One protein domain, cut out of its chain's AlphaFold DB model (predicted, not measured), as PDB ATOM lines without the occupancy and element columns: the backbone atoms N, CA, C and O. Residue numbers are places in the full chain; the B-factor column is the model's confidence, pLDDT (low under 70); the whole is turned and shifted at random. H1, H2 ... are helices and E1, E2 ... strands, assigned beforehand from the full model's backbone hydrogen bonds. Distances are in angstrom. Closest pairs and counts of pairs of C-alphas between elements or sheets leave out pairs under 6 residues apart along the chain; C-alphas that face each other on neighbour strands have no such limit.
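Overview. This is residues 238 to 331 of the 334 residues of an uncharacterized protein of Streptomyces sp. SLBN-115 (UniProt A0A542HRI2). A two-stranded hairpin, E1 and E2, reaches away from a small group of four crossed helices, and its tip, residues 277 to 282, sticks out. H2 lies in the middle of the helices, with H1, H3 and H4 packed on it at large angles, and residues 311 to 331, which hold no named element, loop round the end away from the hairpin. The printed part has 94 residues with four named helices and two named strands, in the order H1, H2, E1, E2, H3, H4 along the chain. The sheet has the order E1 - E2 and is antiparallel, and the class is mixed, helices and strands. The whole is compact, with a radius of gyration of the C-alphas of 13.4 A, and it spans 36 by 29 by 24 A.

Arrangement. Start at the sheet, where E1, residues 273 to 278, and E2, residues 281 to 286, form a hairpin of antiparallel neighbours with 156 degrees between their N-to-C directions. Look there for N 276 and O 283, 2.8 A apart, and N 283 and O 276, 2.9 A apart, both within hydrogen-bond range; the C-alphas of 275 and 284 face each other at 4.4 A. From E2 a tight link of 1 residue leads to H3, residues 288 to 300. The closest C-alphas of E1 and H3 are those of Arg 273 and Ala 290, 7.3 A apart. Next find the hub, H2, residues 254 to 264, which touches three other helices. H3 touches H2 with residues 293 to 297 alone, about perpendicular at 82 degrees, and the closest C-alphas are those of Ala 264 and Ser 297, 6.9 A apart. H4, residues 303 to 310, touches H2 with 12 pairs of C-alphas within 8 A, about perpendicular at 80 degrees; the C-alphas of Ala 259 and His 310 come closest, at 4.7 A. H1, residues 243 to 250, touches H2 about perpendicular at 79 degrees, closest at the C-alphas of Ala 247 and Thr 254, 5.5 A apart. H3 touches H1 with residues 291 to 295 alone, the same way at a steep tilt of 52 degrees, and the C-alphas of Val 250 and Lys 295 are the closest, at 6.4 A. H3 and H4 meet only through their link. H1 and H4 are apart, and H4 is apart from both strands. In H1, H2 and H4 every O i to N i+4 pair is within hydrogen-bond range, and in H3 8 of 9 are.

Along the chain. Find C-alpha 273 at (-51.209, -4.113, 10.550), where E1 begins; it runs 16.4 A to Phe 278, and E2 returns over 16.7 A from Val 281 to Tyr 286. H3, the longest helix, runs 19.1 A from Gln 288 to Lys 300. H2 covers 15.1 A from Thr 254 to Ala 264. H1 begins at C-alpha 243, at (-41.341, -5.687, 12.249), and is 10.7 A long. H4 is 10.1 A long and ends at C-alpha 310, at (-42.828, 6.746, 23.784).

Size, cuts and confidence. The two C-alphas farthest apart are those of Gly 279 and Lys 300, at 39.3 A. The printed part, residues 238 to 331, has no cut, and its first and last C-alphas are 28.1 A apart. The link from H2 to E1, 8 residues, is short, and the other links between named elements are tight. The mean pLDDT of the printed part is 78.5; look for values under 70 at residue 238, residues 312 to 322 and residues 329 to 331 of this model.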
ATOM      1  N   HIS A 238     -49.942  -9.535   1.150       69.31
ATOM      2  CA  HIS A 238     -50.208  -8.123   1.419       69.31
ATOM      3  C   HIS A 238     -49.517  -7.618   2.699       69.31
ATOM      4  O   HIS A 238     -48.932  -6.533   2.709       69.31
ATOM      5  N   PHE A 239     -49.545  -8.415   3.771       83.62
ATOM      6  CA  PHE A 239     -48.895  -8.120   5.054       83.62
ATOM      7  C   PHE A 239     -47.549  -8.853   5.201       83.62
ATOM      8  O   PHE A 239     -47.199  -9.326   6.283       83.62
ATOM      9  N   ALA A 240     -46.779  -8.953   4.116       83.00
ATOM     10  CA  ALA A 240     -45.545  -9.741   4.068       83.00
ATOM     11  C   ALA A 240     -44.382  -9.173   4.906       83.00
ATOM     12  O   ALA A 240     -43.352  -9.827   5.055       83.00
ATOM     13  N   ILE A 241     -44.496  -7.945   5.419       86.44
ATOM     14  CA  ILE A 241     -43.371  -7.222   6.021       86.44
ATOM     15  C   ILE A 241     -43.318  -7.506   7.521       86.44
ATOM     16  O   ILE A 241     -44.279  -7.237   8.245       86.44
ATOM     17  N   SER A 242     -42.184  -8.021   8.001       88.38
ATOM     18  CA  SER A 242     -41.960  -8.219   9.432       88.38
ATOM     19  C   SER A 242     -41.624  -6.900  10.139       88.38
ATOM     20  O   SER A 242     -41.275  -5.900   9.513       88.38
ATOM     21  N   PHE A 243     -41.696  -6.881  11.472       86.50
ATOM     22  CA  PHE A 243     -41.341  -5.687  12.249       86.50
ATOM     23  C   PHE A 243     -39.877  -5.251  12.051       86.50
ATOM     24  O   PHE A 243     -39.587  -4.056  12.055       86.50
ATOM     25  N   ASN A 244     -38.967  -6.209  11.864       86.75
ATOM     26  CA  ASN A 244     -37.551  -5.918  11.637       86.75
ATOM     27  C   ASN A 244     -37.348  -5.325  10.240       86.75
ATOM     28  O   ASN A 244     -36.763  -4.254  10.120       86.75
ATOM     29  N   ASP A 245     -37.954  -5.931   9.215       87.19
ATOM     30  CA  ASP A 245     -37.872  -5.411   7.843       87.19
ATOM     31  C   ASP A 245     -38.512  -4.021   7.722       87.19
ATOM     32  O   ASP A 245     -38.088  -3.190   6.919       87.19
ATOM     33  N   LEU A 246     -39.555  -3.754   8.514       88.50
ATOM     34  CA  LEU A 246     -40.178  -2.437   8.599       88.50
ATOM     35  C   LEU A 246     -39.197  -1.393   9.154       88.50
ATOM     36  O   LEU A 246     -39.159  -0.271   8.653       88.50
ATOM     37  N   ALA A 247     -38.396  -1.759  10.159       88.81
ATOM     38  CA  ALA A 247     -37.394  -0.876  10.756       88.81
ATOM     39  C   ALA A 247     -36.315  -0.515   9.733       88.81
ATOM     40  O   ALA A 247     -36.025   0.669   9.537       88.81
ATOM     41  N   ASP A 248     -35.838  -1.518   8.997       88.81
ATOM     42  CA  ASP A 248     -34.837  -1.350   7.946       88.81
ATOM     43  C   ASP A 248     -35.361  -0.473   6.799       88.81
ATOM     44  O   ASP A 248     -34.694   0.471   6.373       88.81
ATOM     45  N   LYS A 249     -36.599  -0.702   6.339       86.94
ATOM     46  CA  LYS A 249     -37.215   0.071   5.240       86.94
ATOM     47  C   LYS A 249     -37.526   1.527   5.596       86.94
ATOM     48  O   LYS A 249     -37.595   2.373   4.695       86.94
ATOM     49  N   VAL A 250     -37.763   1.819   6.874       85.94
ATOM     50  CA  VAL A 250     -37.968   3.183   7.392       85.94
ATOM     51  C   VAL A 250     -36.631   3.844   7.765       85.94
ATOM     52  O   VAL A 250     -36.561   5.068   7.824       85.94
ATOM     53  N   GLY A 251     -35.557   3.067   7.941       85.38
ATOM     54  CA  GLY A 251     -34.225   3.570   8.289       85.38
ATOM     55  C   GLY A 251     -34.071   3.910   9.775       85.38
ATOM     56  O   GLY A 251     -33.307   4.804  10.133       85.38
ATOM     57  N   LEU A 252     -34.815   3.230  10.654       87.12
ATOM     58  CA  LEU A 252     -34.785   3.445  12.104       87.12
ATOM     59  C   LEU A 252     -34.377   2.170  12.845       87.12
ATOM     60  O   LEU A 252     -34.603   1.062  12.377       87.12
ATOM     61  N   SER A 253     -33.844   2.317  14.061       87.31
ATOM     62  CA  SER A 253     -33.670   1.162  14.947       87.31
ATOM     63  C   SER A 253     -35.027   0.606  15.385       87.31
ATOM     64  O   SER A 253     -35.994   1.355  15.539       87.31
ATOM     65  N   THR A 254     -35.095  -0.697  15.665       84.88
ATOM     66  CA  THR A 254     -36.320  -1.396  16.105       84.88
ATOM     67  C   THR A 254     -37.007  -0.709  17.287       84.88
ATOM     68  O   THR A 254     -38.233  -0.597  17.340       84.88
ATOM     69  N   MET A 255     -36.225  -0.170  18.221       83.56
ATOM     70  CA  MET A 255     -36.762   0.561  19.364       83.56
ATOM     71  C   MET A 255     -37.375   1.904  18.957       83.56
ATOM     72  O   MET A 255     -38.490   2.226  19.374       83.56
ATOM     73  N   ARG A 256     -36.672   2.683  18.124       83.75
ATOM     74  CA  ARG A 256     -37.161   3.970  17.603       83.75
ATOM     75  C   ARG A 256     -38.413   3.779  16.756       83.75
ATOM     76  O   ARG A 256     -39.363   4.544  16.903       83.75
ATOM     77  N   LEU A 257     -38.453   2.716  15.955       86.12
ATOM     78  CA  LEU A 257     -39.645   2.313  15.223       86.12
ATOM     79  C   LEU A 257     -40.810   2.029  16.174       86.12
ATOM     80  O   LEU A 257     -41.917   2.480  15.910       86.12
ATOM     81  N   SER A 258     -40.589   1.331  17.293       85.69
ATOM     82  CA  SER A 258     -41.665   1.067  18.257       85.69
ATOM     83  C   SER A 258     -42.241   2.351  18.863       85.69
ATOM     84  O   SER A 258     -43.451   2.434  19.058       85.69
ATOM     85  N   ALA A 259     -41.402   3.351  19.145       83.50
ATOM     86  CA  ALA A 259     -41.857   4.651  19.639       83.50
ATOM     87  C   ALA A 259     -42.670   5.413  18.572       83.50
ATOM     88  O   ALA A 259     -43.745   5.940  18.865       83.50
ATOM     89  N   LEU A 260     -42.199   5.412  17.319       84.50
ATOM     90  CA  LEU A 260     -42.909   6.017  16.187       84.50
ATOM     91  C   LEU A 260     -44.232   5.295  15.887       84.50
ATOM     92  O   LEU A 260     -45.240   5.946  15.629       84.50
ATOM     93  N   ARG A 261     -44.258   3.963  16.006       87.12
ATOM     94  CA  ARG A 261     -45.459   3.126  15.876       87.12
ATOM     95  C   ARG A 261     -46.542   3.550  16.864       87.12
ATOM     96  O   ARG A 261     -47.691   3.737  16.470       87.12
ATOM     97  N   SER A 262     -46.172   3.736  18.131       82.25
ATOM     98  CA  SER A 262     -47.088   4.211  19.174       82.25
ATOM     99  C   SER A 262     -47.553   5.650  18.949       82.25
ATOM    100  O   SER A 262     -48.704   5.964  19.241       82.25
ATOM    101  N   HIS A 263     -46.691   6.516  18.408       81.75
ATOM    102  CA  HIS A 263     -47.055   7.890  18.069       81.75
ATOM    103  C   HIS A 263     -48.046   7.958  16.897       81.75
ATOM    104  O   HIS A 263     -49.070   8.629  17.013       81.75
ATOM    105  N   ALA A 264     -47.762   7.246  15.801       82.75
ATOM    106  CA  ALA A 264     -48.573   7.237  14.582       82.75
ATOM    107  C   ALA A 264     -49.875   6.431  14.728       82.75
ATOM    108  O   ALA A 264     -50.815   6.635  13.968       82.75
ATOM    109  N   GLY A 265     -49.954   5.521  15.706       81.56
ATOM    110  CA  GLY A 265     -51.165   4.742  15.973       81.56
ATOM    111  C   GLY A 265     -51.464   3.667  14.927       81.56
ATOM    112  O   GLY A 265     -52.599   3.208  14.845       81.56
ATOM    113  N   ILE A 266     -50.463   3.229  14.155       83.44
ATOM    114  CA  ILE A 266     -50.653   2.249  13.069       83.44
ATOM    115  C   ILE A 266     -51.120   0.868  13.558       83.44
ATOM    116  O   ILE A 266     -51.600   0.069  12.768       83.44
ATOM    117  N   ASP A 267     -50.994   0.586  14.860       80.00
ATOM    118  CA  ASP A 267     -51.516  -0.640  15.474       80.00
ATOM    119  C   ASP A 267     -53.055  -0.668  15.520       80.00
ATOM    120  O   ASP A 267     -53.635  -1.738  15.678       80.00
ATOM    121  N   SER A 268     -53.710   0.492  15.415       76.44
ATOM    122  CA  SER A 268     -55.172   0.622  15.403       76.44
ATOM    123  C   SER A 268     -55.759   0.731  13.994       76.44
ATOM    124  O   SER A 268     -56.979   0.736  13.868       76.44
ATOM    125  N   ASP A 269     -54.922   0.827  12.956       76.94
ATOM    126  CA  ASP A 269     -55.354   0.879  11.557       76.94
ATOM    127  C   ASP A 269     -55.336  -0.542  10.946       76.94
ATOM    128  O   ASP A 269     -54.247  -1.104  10.757       76.94
ATOM    129  N   PRO A 270     -56.511  -1.124  10.617       76.94
ATOM    130  CA  PRO A 270     -56.620  -2.454  10.013       76.94
ATOM    131  C   PRO A 270     -55.881  -2.604   8.677       76.94
ATOM    132  O   PRO A 270     -55.528  -3.717   8.298       76.94
ATOM    133  N   GLU A 271     -55.618  -1.508   7.960       76.75
ATOM    134  CA  GLU A 271     -54.893  -1.540   6.684       76.75
ATOM    135  C   GLU A 271     -53.372  -1.497   6.857       76.75
ATOM    136  O   GLU A 271     -52.620  -1.826   5.935       76.75
ATOM    137  N   CYS A 272     -52.887  -1.092   8.031       81.81
ATOM    138  CA  CYS A 272     -51.457  -0.988   8.313       81.81
ATOM    139  C   CYS A 272     -50.886  -2.260   8.949       81.81
ATOM    140  O   CYS A 272     -49.734  -2.616   8.680       81.81
ATOM    141  N   ARG A 273     -51.668  -2.945   9.792       84.50
ATOM    142  CA  ARG A 273     -51.209  -4.113  10.550       84.50
ATOM    143  C   ARG A 273     -52.254  -5.220  10.567       84.50
ATOM    144  O   ARG A 273     -53.403  -4.997  10.930       84.50
ATOM    145  N   HIS A 274     -51.792  -6.442  10.331       84.31
ATOM    146  CA  HIS A 274     -52.566  -7.655  10.557       84.31
ATOM    147  C   HIS A 274     -51.851  -8.573  11.555       84.31
ATOM    148  O   HIS A 274     -50.620  -8.611  11.607       84.31
ATOM    149  N   VAL A 275     -52.611  -9.298  12.380       85.06
ATOM    150  CA  VAL A 275     -52.065 -10.241  13.367       85.06
ATOM    151  C   VAL A 275     -52.681 -11.615  13.155       85.06
ATOM    152  O   VAL A 275     -53.865 -11.816  13.405       85.06
ATOM    153  N   TRP A 276     -51.854 -12.574  12.755       82.12
ATOM    154  CA  TRP A 276     -52.231 -13.981  12.707       82.12
ATOM    155  C   TRP A 276     -52.057 -14.621  14.080       82.12
ATOM    156  O   TRP A 276     -51.041 -14.414  14.747       82.12
ATOM    157  N   SER A 277     -53.027 -15.439  14.484       79.12
ATOM    158  CA  SER A 277     -52.936 -16.262  15.690       79.12
ATOM    159  C   SER A 277     -52.751 -17.728  15.303       79.12
ATOM    160  O   SER A 277     -53.607 -18.340  14.672       79.12
ATOM    161  N   PHE A 278     -51.607 -18.294  15.676       77.25
ATOM    162  CA  PHE A 278     -51.304 -19.713  15.529       77.25
ATOM    163  C   PHE A 278     -51.219 -20.321  16.930       77.25
ATOM    164  O   PHE A 278     -50.168 -20.340  17.579       77.25
ATOM    165  N   GLY A 279     -52.371 -20.752  17.450       79.31
ATOM    166  CA  GLY A 279     -52.496 -21.197  18.838       79.31
ATOM    167  C   GLY A 279     -52.163 -20.068  19.818       79.31
ATOM    168  O   GLY A 279     -52.865 -19.063  19.875       79.31
ATOM    169  N   LYS A 280     -51.084 -20.226  20.596       78.75
ATOM    170  CA  LYS A 280     -50.614 -19.212  21.562       78.75
ATOM    171  C   LYS A 280     -49.653 -18.181  20.957       78.75
ATOM    172  O   LYS A 280     -49.324 -17.207  21.630       78.75
ATOM    173  N   VAL A 281     -49.179 -18.393  19.728       77.62
ATOM    174  CA  VAL A 281     -48.195 -17.517  19.082       77.62
ATOM    175  C   VAL A 281     -48.916 -16.529  18.173       77.62
ATOM    176  O   VAL A 281     -49.705 -16.921  17.315       77.62
ATOM    177  N   GLN A 282     -48.641 -15.241  18.364       83.94
ATOM    178  CA  GLN A 282     -49.159 -14.172  17.518       83.94
ATOM    179  C   GLN A 282     -48.058 -13.676  16.582       83.94
ATOM    180  O   GLN A 282     -46.991 -13.265  17.037       83.94
ATOM    181  N   HIS A 283     -48.329 -13.690  15.280       82.69
ATOM    182  CA  HIS A 283     -47.441 -13.148  14.258       82.69
ATOM    183  C   HIS A 283     -48.053 -11.869  13.697       82.69
ATOM    184  O   HIS A 283     -49.154 -11.899  13.158       82.69
ATOM    185  N   ALA A 284     -47.352 -10.745  13.826       85.62
ATOM    186  CA  ALA A 284     -47.773  -9.481  13.234       85.62
ATOM    187  C   ALA A 284     -47.088  -9.274  11.877       85.62
ATOM    188  O   ALA A 284     -45.865  -9.390  11.787       85.62
ATOM    189  N   GLY A 285     -47.876  -8.941  10.859       88.12
ATOM    190  CA  GLY A 285     -47.415  -8.502   9.546       88.12
ATOM    191  C   GLY A 285     -47.842  -7.065   9.268       88.12
ATOM    192  O   GLY A 285     -48.881  -6.605   9.752       88.12
ATOM    193  N   TYR A 286     -47.029  -6.357   8.490       88.56
ATOM    194  CA  TYR A 286     -47.244  -4.960   8.122       88.56
ATOM    195  C   TYR A 286     -47.366  -4.803   6.605       88.56
ATOM    196  O   TYR A 286     -46.739  -5.540   5.841       88.56
ATOM    197  N   SER A 287     -48.179  -3.839   6.174       88.38
ATOM    198  CA  SER A 287     -48.392  -3.527   4.757       88.38
ATOM    199  C   SER A 287     -47.426  -2.449   4.251       88.38
ATOM    200  O   SER A 287     -46.744  -1.761   5.015       88.38
ATOM    201  N   GLN A 288     -47.393  -2.243   2.933       84.88
ATOM    202  CA  GLN A 288     -46.665  -1.119   2.326       84.88
ATOM    203  C   GLN A 288     -47.234   0.246   2.752       84.88
ATOM    204  O   GLN A 288     -46.484   1.217   2.876       84.88
ATOM    205  N   LYS A 289     -48.542   0.316   3.047       85.69
ATOM    206  CA  LYS A 289     -49.188   1.521   3.584       85.69
ATOM    207  C   LYS A 289     -48.555   1.922   4.916       85.69
ATOM    208  O   LYS A 289     -48.224   3.090   5.090       85.69
ATOM    209  N   ALA A 290     -48.267   0.955   5.793       85.50
ATOM    210  CA  ALA A 290     -47.603   1.224   7.068       85.50
ATOM    211  C   ALA A 290     -46.231   1.899   6.889       85.50
ATOM    212  O   ALA A 290     -45.913   2.834   7.623       85.50
ATOM    213  N   ILE A 291     -45.436   1.494   5.889       86.75
ATOM    214  CA  ILE A 291     -44.157   2.159   5.572       86.75
ATOM    215  C   ILE A 291     -44.392   3.609   5.160       86.75
ATOM    216  O   ILE A 291     -43.712   4.505   5.664       86.75
ATOM    217  N   LYS A 292     -45.344   3.842   4.250       87.12
ATOM    218  CA  LYS A 292     -45.669   5.183   3.755       87.12
ATOM    219  C   LYS A 292     -46.118   6.093   4.900       87.12
ATOM    220  O   LYS A 292     -45.526   7.149   5.096       87.12
ATOM    221  N   THR A 293     -47.070   5.644   5.716       84.94
ATOM    222  CA  THR A 293     -47.582   6.398   6.869       84.94
ATOM    223  C   THR A 293     -46.484   6.715   7.887       84.94
ATOM    224  O   THR A 293     -46.437   7.825   8.418       84.94
ATOM    225  N   LEU A 294     -45.566   5.777   8.149       86.25
ATOM    226  CA  LEU A 294     -44.444   6.007   9.061       86.25
ATOM    227  C   LEU A 294     -43.419   6.997   8.493       86.25
ATOM    228  O   LEU A 294     -42.955   7.857   9.238       86.25
ATOM    229  N   LYS A 295     -43.097   6.927   7.195       86.81
ATOM    230  CA  LYS A 295     -42.196   7.890   6.536       86.81
ATOM    231  C   LYS A 295     -42.786   9.300   6.507       86.81
ATOM    232  O   LYS A 295     -42.114  10.243   6.901       86.81
ATOM    233  N   GLU A 296     -44.061   9.433   6.153       85.81
ATOM    234  CA  GLU A 296     -44.767  10.722   6.177       85.81
ATOM    235  C   GLU A 296     -44.869  11.307   7.593       85.81
ATOM    236  O   GLU A 296     -44.825  12.523   7.777       85.81
ATOM    237  N   SER A 297     -45.003  10.449   8.610       83.81
ATOM    238  CA  SER A 297     -44.969  10.883  10.012       83.81
ATOM    239  C   SER A 297     -43.576  11.375  10.412       83.81
ATOM    240  O   SER A 297     -43.460  12.327  11.176       83.81
ATOM    241  N   LEU A 298     -42.518  10.763   9.874       83.88
ATOM    242  CA  LEU A 298     -41.129  11.130  10.150       83.88
ATOM    243  C   LEU A 298     -40.760  12.500   9.561       83.88
ATOM    244  O   LEU A 298     -40.014  13.244  10.185       83.88
ATOM    245  N   GLU A 299     -41.326  12.873   8.412       82.38
ATOM    246  CA  GLU A 299     -41.128  14.203   7.808       82.38
ATOM    247  C   GLU A 299     -41.760  15.341   8.624       82.38
ATOM    248  O   GLU A 299     -41.306  16.483   8.571       82.38
ATOM    249  N   LYS A 300     -42.822  15.042   9.376       79.12
ATOM    250  CA  LYS A 300     -43.637  16.045  10.080       79.12
ATOM    251  C   LYS A 300     -43.276  16.204  11.552       79.12
ATOM    252  O   LYS A 300     -43.768  17.133  12.192       79.12
ATOM    253  N   VAL A 301     -42.487  15.285  12.107       80.44
ATOM    254  CA  VAL A 301     -42.336  15.139  13.555       80.44
ATOM    255  C   VAL A 301     -40.872  15.009  13.961       80.44
ATOM    256  O   VAL A 301     -40.091  14.301  13.333       80.44
ATOM    257  N   ASP A 302     -40.505  15.642  15.076       80.00
ATOM    258  CA  ASP A 302     -39.184  15.460  15.679       80.00
ATOM    259  C   ASP A 302     -39.099  14.125  16.440       80.00
ATOM    260  O   ASP A 302     -39.731  13.916  17.488       80.00
ATOM    261  N   MET A 303     -38.262  13.224  15.921       78.12
ATOM    262  CA  MET A 303     -38.046  11.884  16.461       78.12
ATOM    263  C   MET A 303     -37.474  11.887  17.888       78.12
ATOM    264  O   MET A 303     -37.730  10.956  18.655       78.12
ATOM    265  N   THR A 304     -36.733  12.926  18.282       78.88
ATOM    266  CA  THR A 304     -36.157  13.045  19.632       78.88
ATOM    267  C   THR A 304     -37.260  13.195  20.674       78.88
ATOM    268  O   THR A 304     -37.252  12.523  21.709       78.88
ATOM    269  N   ASN A 305     -38.272  14.004  20.354       76.88
ATOM    270  CA  ASN A 305     -39.431  14.241  21.209       76.88
ATOM    271  C   ASN A 305     -40.376  13.030  21.250       76.88
ATOM    272  O   ASN A 305     -40.927  12.710  22.305       76.88
ATOM    273  N   ILE A 306     -40.539  12.314  20.130       80.06
ATOM    274  CA  ILE A 306     -41.277  11.038  20.111       80.06
ATOM    275  C   ILE A 306     -40.584  10.015  21.009       80.06
ATOM    276  O   ILE A 306     -41.242   9.352  21.810       80.06
ATOM    277  N   TRP A 307     -39.260   9.889  20.890       80.44
ATOM    278  CA  TRP A 307     -38.481   8.952  21.688       80.44
ATOM    279  C   TRP A 307     -38.631   9.241  23.184       80.44
ATOM    280  O   TRP A 307     -38.925   8.328  23.943       80.44
ATOM    281  N   GLN A 308     -38.546  10.499  23.617       76.06
ATOM    282  CA  GLN A 308     -38.734  10.858  25.031       76.06
ATOM    283  C   GLN A 308     -40.141  10.548  25.576       76.06
ATOM    284  O   GLN A 308     -40.281  10.246  26.760       76.06
ATOM    285  N   ALA A 309     -41.178  10.607  24.735       73.44
ATOM    286  CA  ALA A 309     -42.560  10.353  25.147       73.44
ATOM    287  C   ALA A 309     -42.978   8.870  25.054       73.44
ATOM    288  O   ALA A 309     -43.836   8.423  25.813       73.44
ATOM    289  N   HIS A 310     -42.392   8.106  24.128       73.56
ATOM    290  CA  HIS A 310     -42.828   6.746  23.784       73.56
ATOM    291  C   HIS A 310     -41.736   5.675  23.927       73.56
ATOM    292  O   HIS A 310     -41.909   4.563  23.430       73.56
ATOM    293  N   ASN A 311     -40.610   5.971  24.586       75.12
ATOM    294  CA  ASN A 311     -39.536   4.996  24.780       75.12
ATOM    295  C   ASN A 311     -40.013   3.799  25.633       75.12
ATOM    296  O   ASN A 311     -40.298   3.971  26.821       75.12
ATOM    297  N   PRO A 312     -40.021   2.570  25.081       66.12
ATOM    298  CA  PRO A 312     -40.495   1.385  25.793       66.12
ATOM    299  C   PRO A 312     -39.596   0.955  26.966       66.12
ATOM    300  O   PRO A 312     -40.032   0.164  27.801       66.12
ATOM    301  N   MET A 313     -38.357   1.456  27.063       67.12
ATOM    302  CA  MET A 313     -37.457   1.151  28.188       67.12
ATOM    303  C   MET A 313     -37.666   2.041  29.412       67.12
ATOM    304  O   MET A 313     -37.182   1.708  30.495       67.12
ATOM    305  N   TRP A 314     -38.373   3.163  29.277       65.12
ATOM    306  CA  TRP A 314     -38.590   4.068  30.397       65.12
ATOM    307  C   TRP A 314     -39.812   3.613  31.203       65.12
ATOM    308  O   TRP A 314     -40.958   3.797  30.807       65.12
ATOM    309  N   LYS A 315     -39.562   2.965  32.348       50.16
ATOM    310  CA  LYS A 315     -40.602   2.484  33.280       50.16
ATOM    311  C   LYS A 315     -41.132   3.570  34.234       50.16
ATOM    312  O   LYS A 315     -41.994   3.272  35.056       50.16
ATOM    313  N   GLY A 316     -40.642   4.808  34.139       45.41
ATOM    314  CA  GLY A 316     -41.059   5.934  34.979       45.41
ATOM    315  C   GLY A 316     -41.987   6.897  34.238       45.41
ATOM    316  O   GLY A 316     -41.553   7.550  33.300       45.41
ATOM    317  N   GLY A 317     -43.243   6.987  34.688       47.25
ATOM    318  CA  GLY A 317     -44.188   8.066  34.367       47.25
ATOM    319  C   GLY A 317     -44.820   8.027  32.970       47.25
ATOM    320  O   GLY A 317     -44.292   8.593  32.020       47.25
ATOM    321  N   ARG A 318     -46.039   7.482  32.851       52.19
ATOM    322  CA  ARG A 318     -46.919   7.605  31.660       52.19
ATOM    323  C   ARG A 318     -47.525   9.018  31.495       52.19
ATOM    324  O   ARG A 318     -48.650   9.163  31.000       52.19
ATOM    325  N   ASP A 319     -46.788  10.040  31.922       51.56
ATOM    326  CA  ASP A 319     -47.247  11.431  31.997       51.56
ATOM    327  C   ASP A 319     -46.526  12.369  31.027       51.56
ATOM    328  O   ASP A 319     -46.938  13.517  30.869       51.56
ATOM    329  N   ASN A 320     -45.546  11.872  30.265       57.34
ATOM    330  CA  ASN A 320     -45.020  12.607  29.117       57.34
ATOM    331  C   ASN A 320     -46.014  12.532  27.951       57.34
ATOM    332  O   ASN A 320     -45.917  11.689  27.058       57.34
ATOM    333  N   LEU A 321     -47.007  13.420  27.967       63.16
ATOM    334  CA  LEU A 321     -47.890  13.658  26.829       63.16
ATOM    335  C   LEU A 321     -47.039  14.106  25.639       63.16
ATOM    336  O   LEU A 321     -46.428  15.170  25.665       63.16
ATOM    337  N   CYS A 322     -47.010  13.303  24.577       68.44
ATOM    338  CA  CYS A 322     -46.309  13.670  23.356       68.44
ATOM    339  C   CYS A 322     -46.903  14.973  22.787       68.44
ATOM    340  O   CYS A 322     -48.074  15.031  22.402       68.44
ATOM    341  N   ILE A 323     -46.103  16.040  22.755       70.88
ATOM    342  CA  ILE A 323     -46.540  17.379  22.319       70.88
ATOM    343  C   ILE A 323     -46.608  17.469  20.786       70.88
ATOM    344  O   ILE A 323     -47.302  18.328  20.250       70.88
ATOM    345  N   GLN A 324     -45.977  16.526  20.090       76.44
ATOM    346  CA  GLN A 324     -45.888  16.496  18.636       76.44
ATOM    347  C   GLN A 324     -47.265  16.385  17.946       76.44
ATOM    348  O   GLN A 324     -48.178  15.725  18.473       76.44
ATOM    349  N   PRO A 325     -47.432  17.035  16.779       71.44
ATOM    350  CA  PRO A 325     -48.694  17.062  16.051       71.44
ATOM    351  C   PRO A 325     -49.087  15.651  15.597       71.44
ATOM    352  O   PRO A 325     -48.252  14.884  15.138       71.44
ATOM    353  N   GLY A 326     -50.370  15.304  15.730       72.06
ATOM    354  CA  GLY A 326     -50.893  14.022  15.241       72.06
ATOM    355  C   GLY A 326     -50.705  12.811  16.163       72.06
ATOM    356  O   GLY A 326     -51.086  11.713  15.771       72.06
ATOM    357  N   CYS A 327     -50.199  12.979  17.392       76.12
ATOM    358  CA  CYS A 327     -49.993  11.850  18.307       76.12
ATOM    359  C   CYS A 327     -51.292  11.085  18.635       76.12
ATOM    360  O   CYS A 327     -52.210  11.625  19.264       76.12
ATOM    361  N   ALA A 328     -51.328   9.792  18.306       72.31
ATOM    362  CA  ALA A 328     -52.441   8.891  18.593       72.31
ATOM    363  C   ALA A 328     -52.623   8.613  20.097       72.31
ATOM    364  O   ALA A 328     -53.747   8.442  20.566       72.31
ATOM    365  N   ALA A 329     -51.551   8.656  20.895       63.91
ATOM    366  CA  ALA A 329     -51.622   8.394  22.334       63.91
ATOM    367  C   ALA A 329     -52.397   9.461  23.131       63.91
ATOM    368  O   ALA A 329     -52.864   9.175  24.232       63.91
ATOM    369  N   LYS A 330     -52.595  10.669  22.576       57.59
ATOM    370  CA  LYS A 330     -53.495  11.683  23.158       57.59
ATOM    371  C   LYS A 330     -54.972  11.271  23.088       57.59
ATOM    372  O   LYS A 330     -55.754  11.730  23.911       57.59
ATOM    373  N   LYS A 331     -55.360  10.421  22.128       49.78
ATOM    374  CA  LYS A 331     -56.763  10.034  21.892       49.78
ATOM    375  C   LYS A 331     -57.260   8.909  22.810       49.78
ATOM    376  O   LYS A 331     -58.456   8.836  23.050       49.78
TER     377      LYS A 331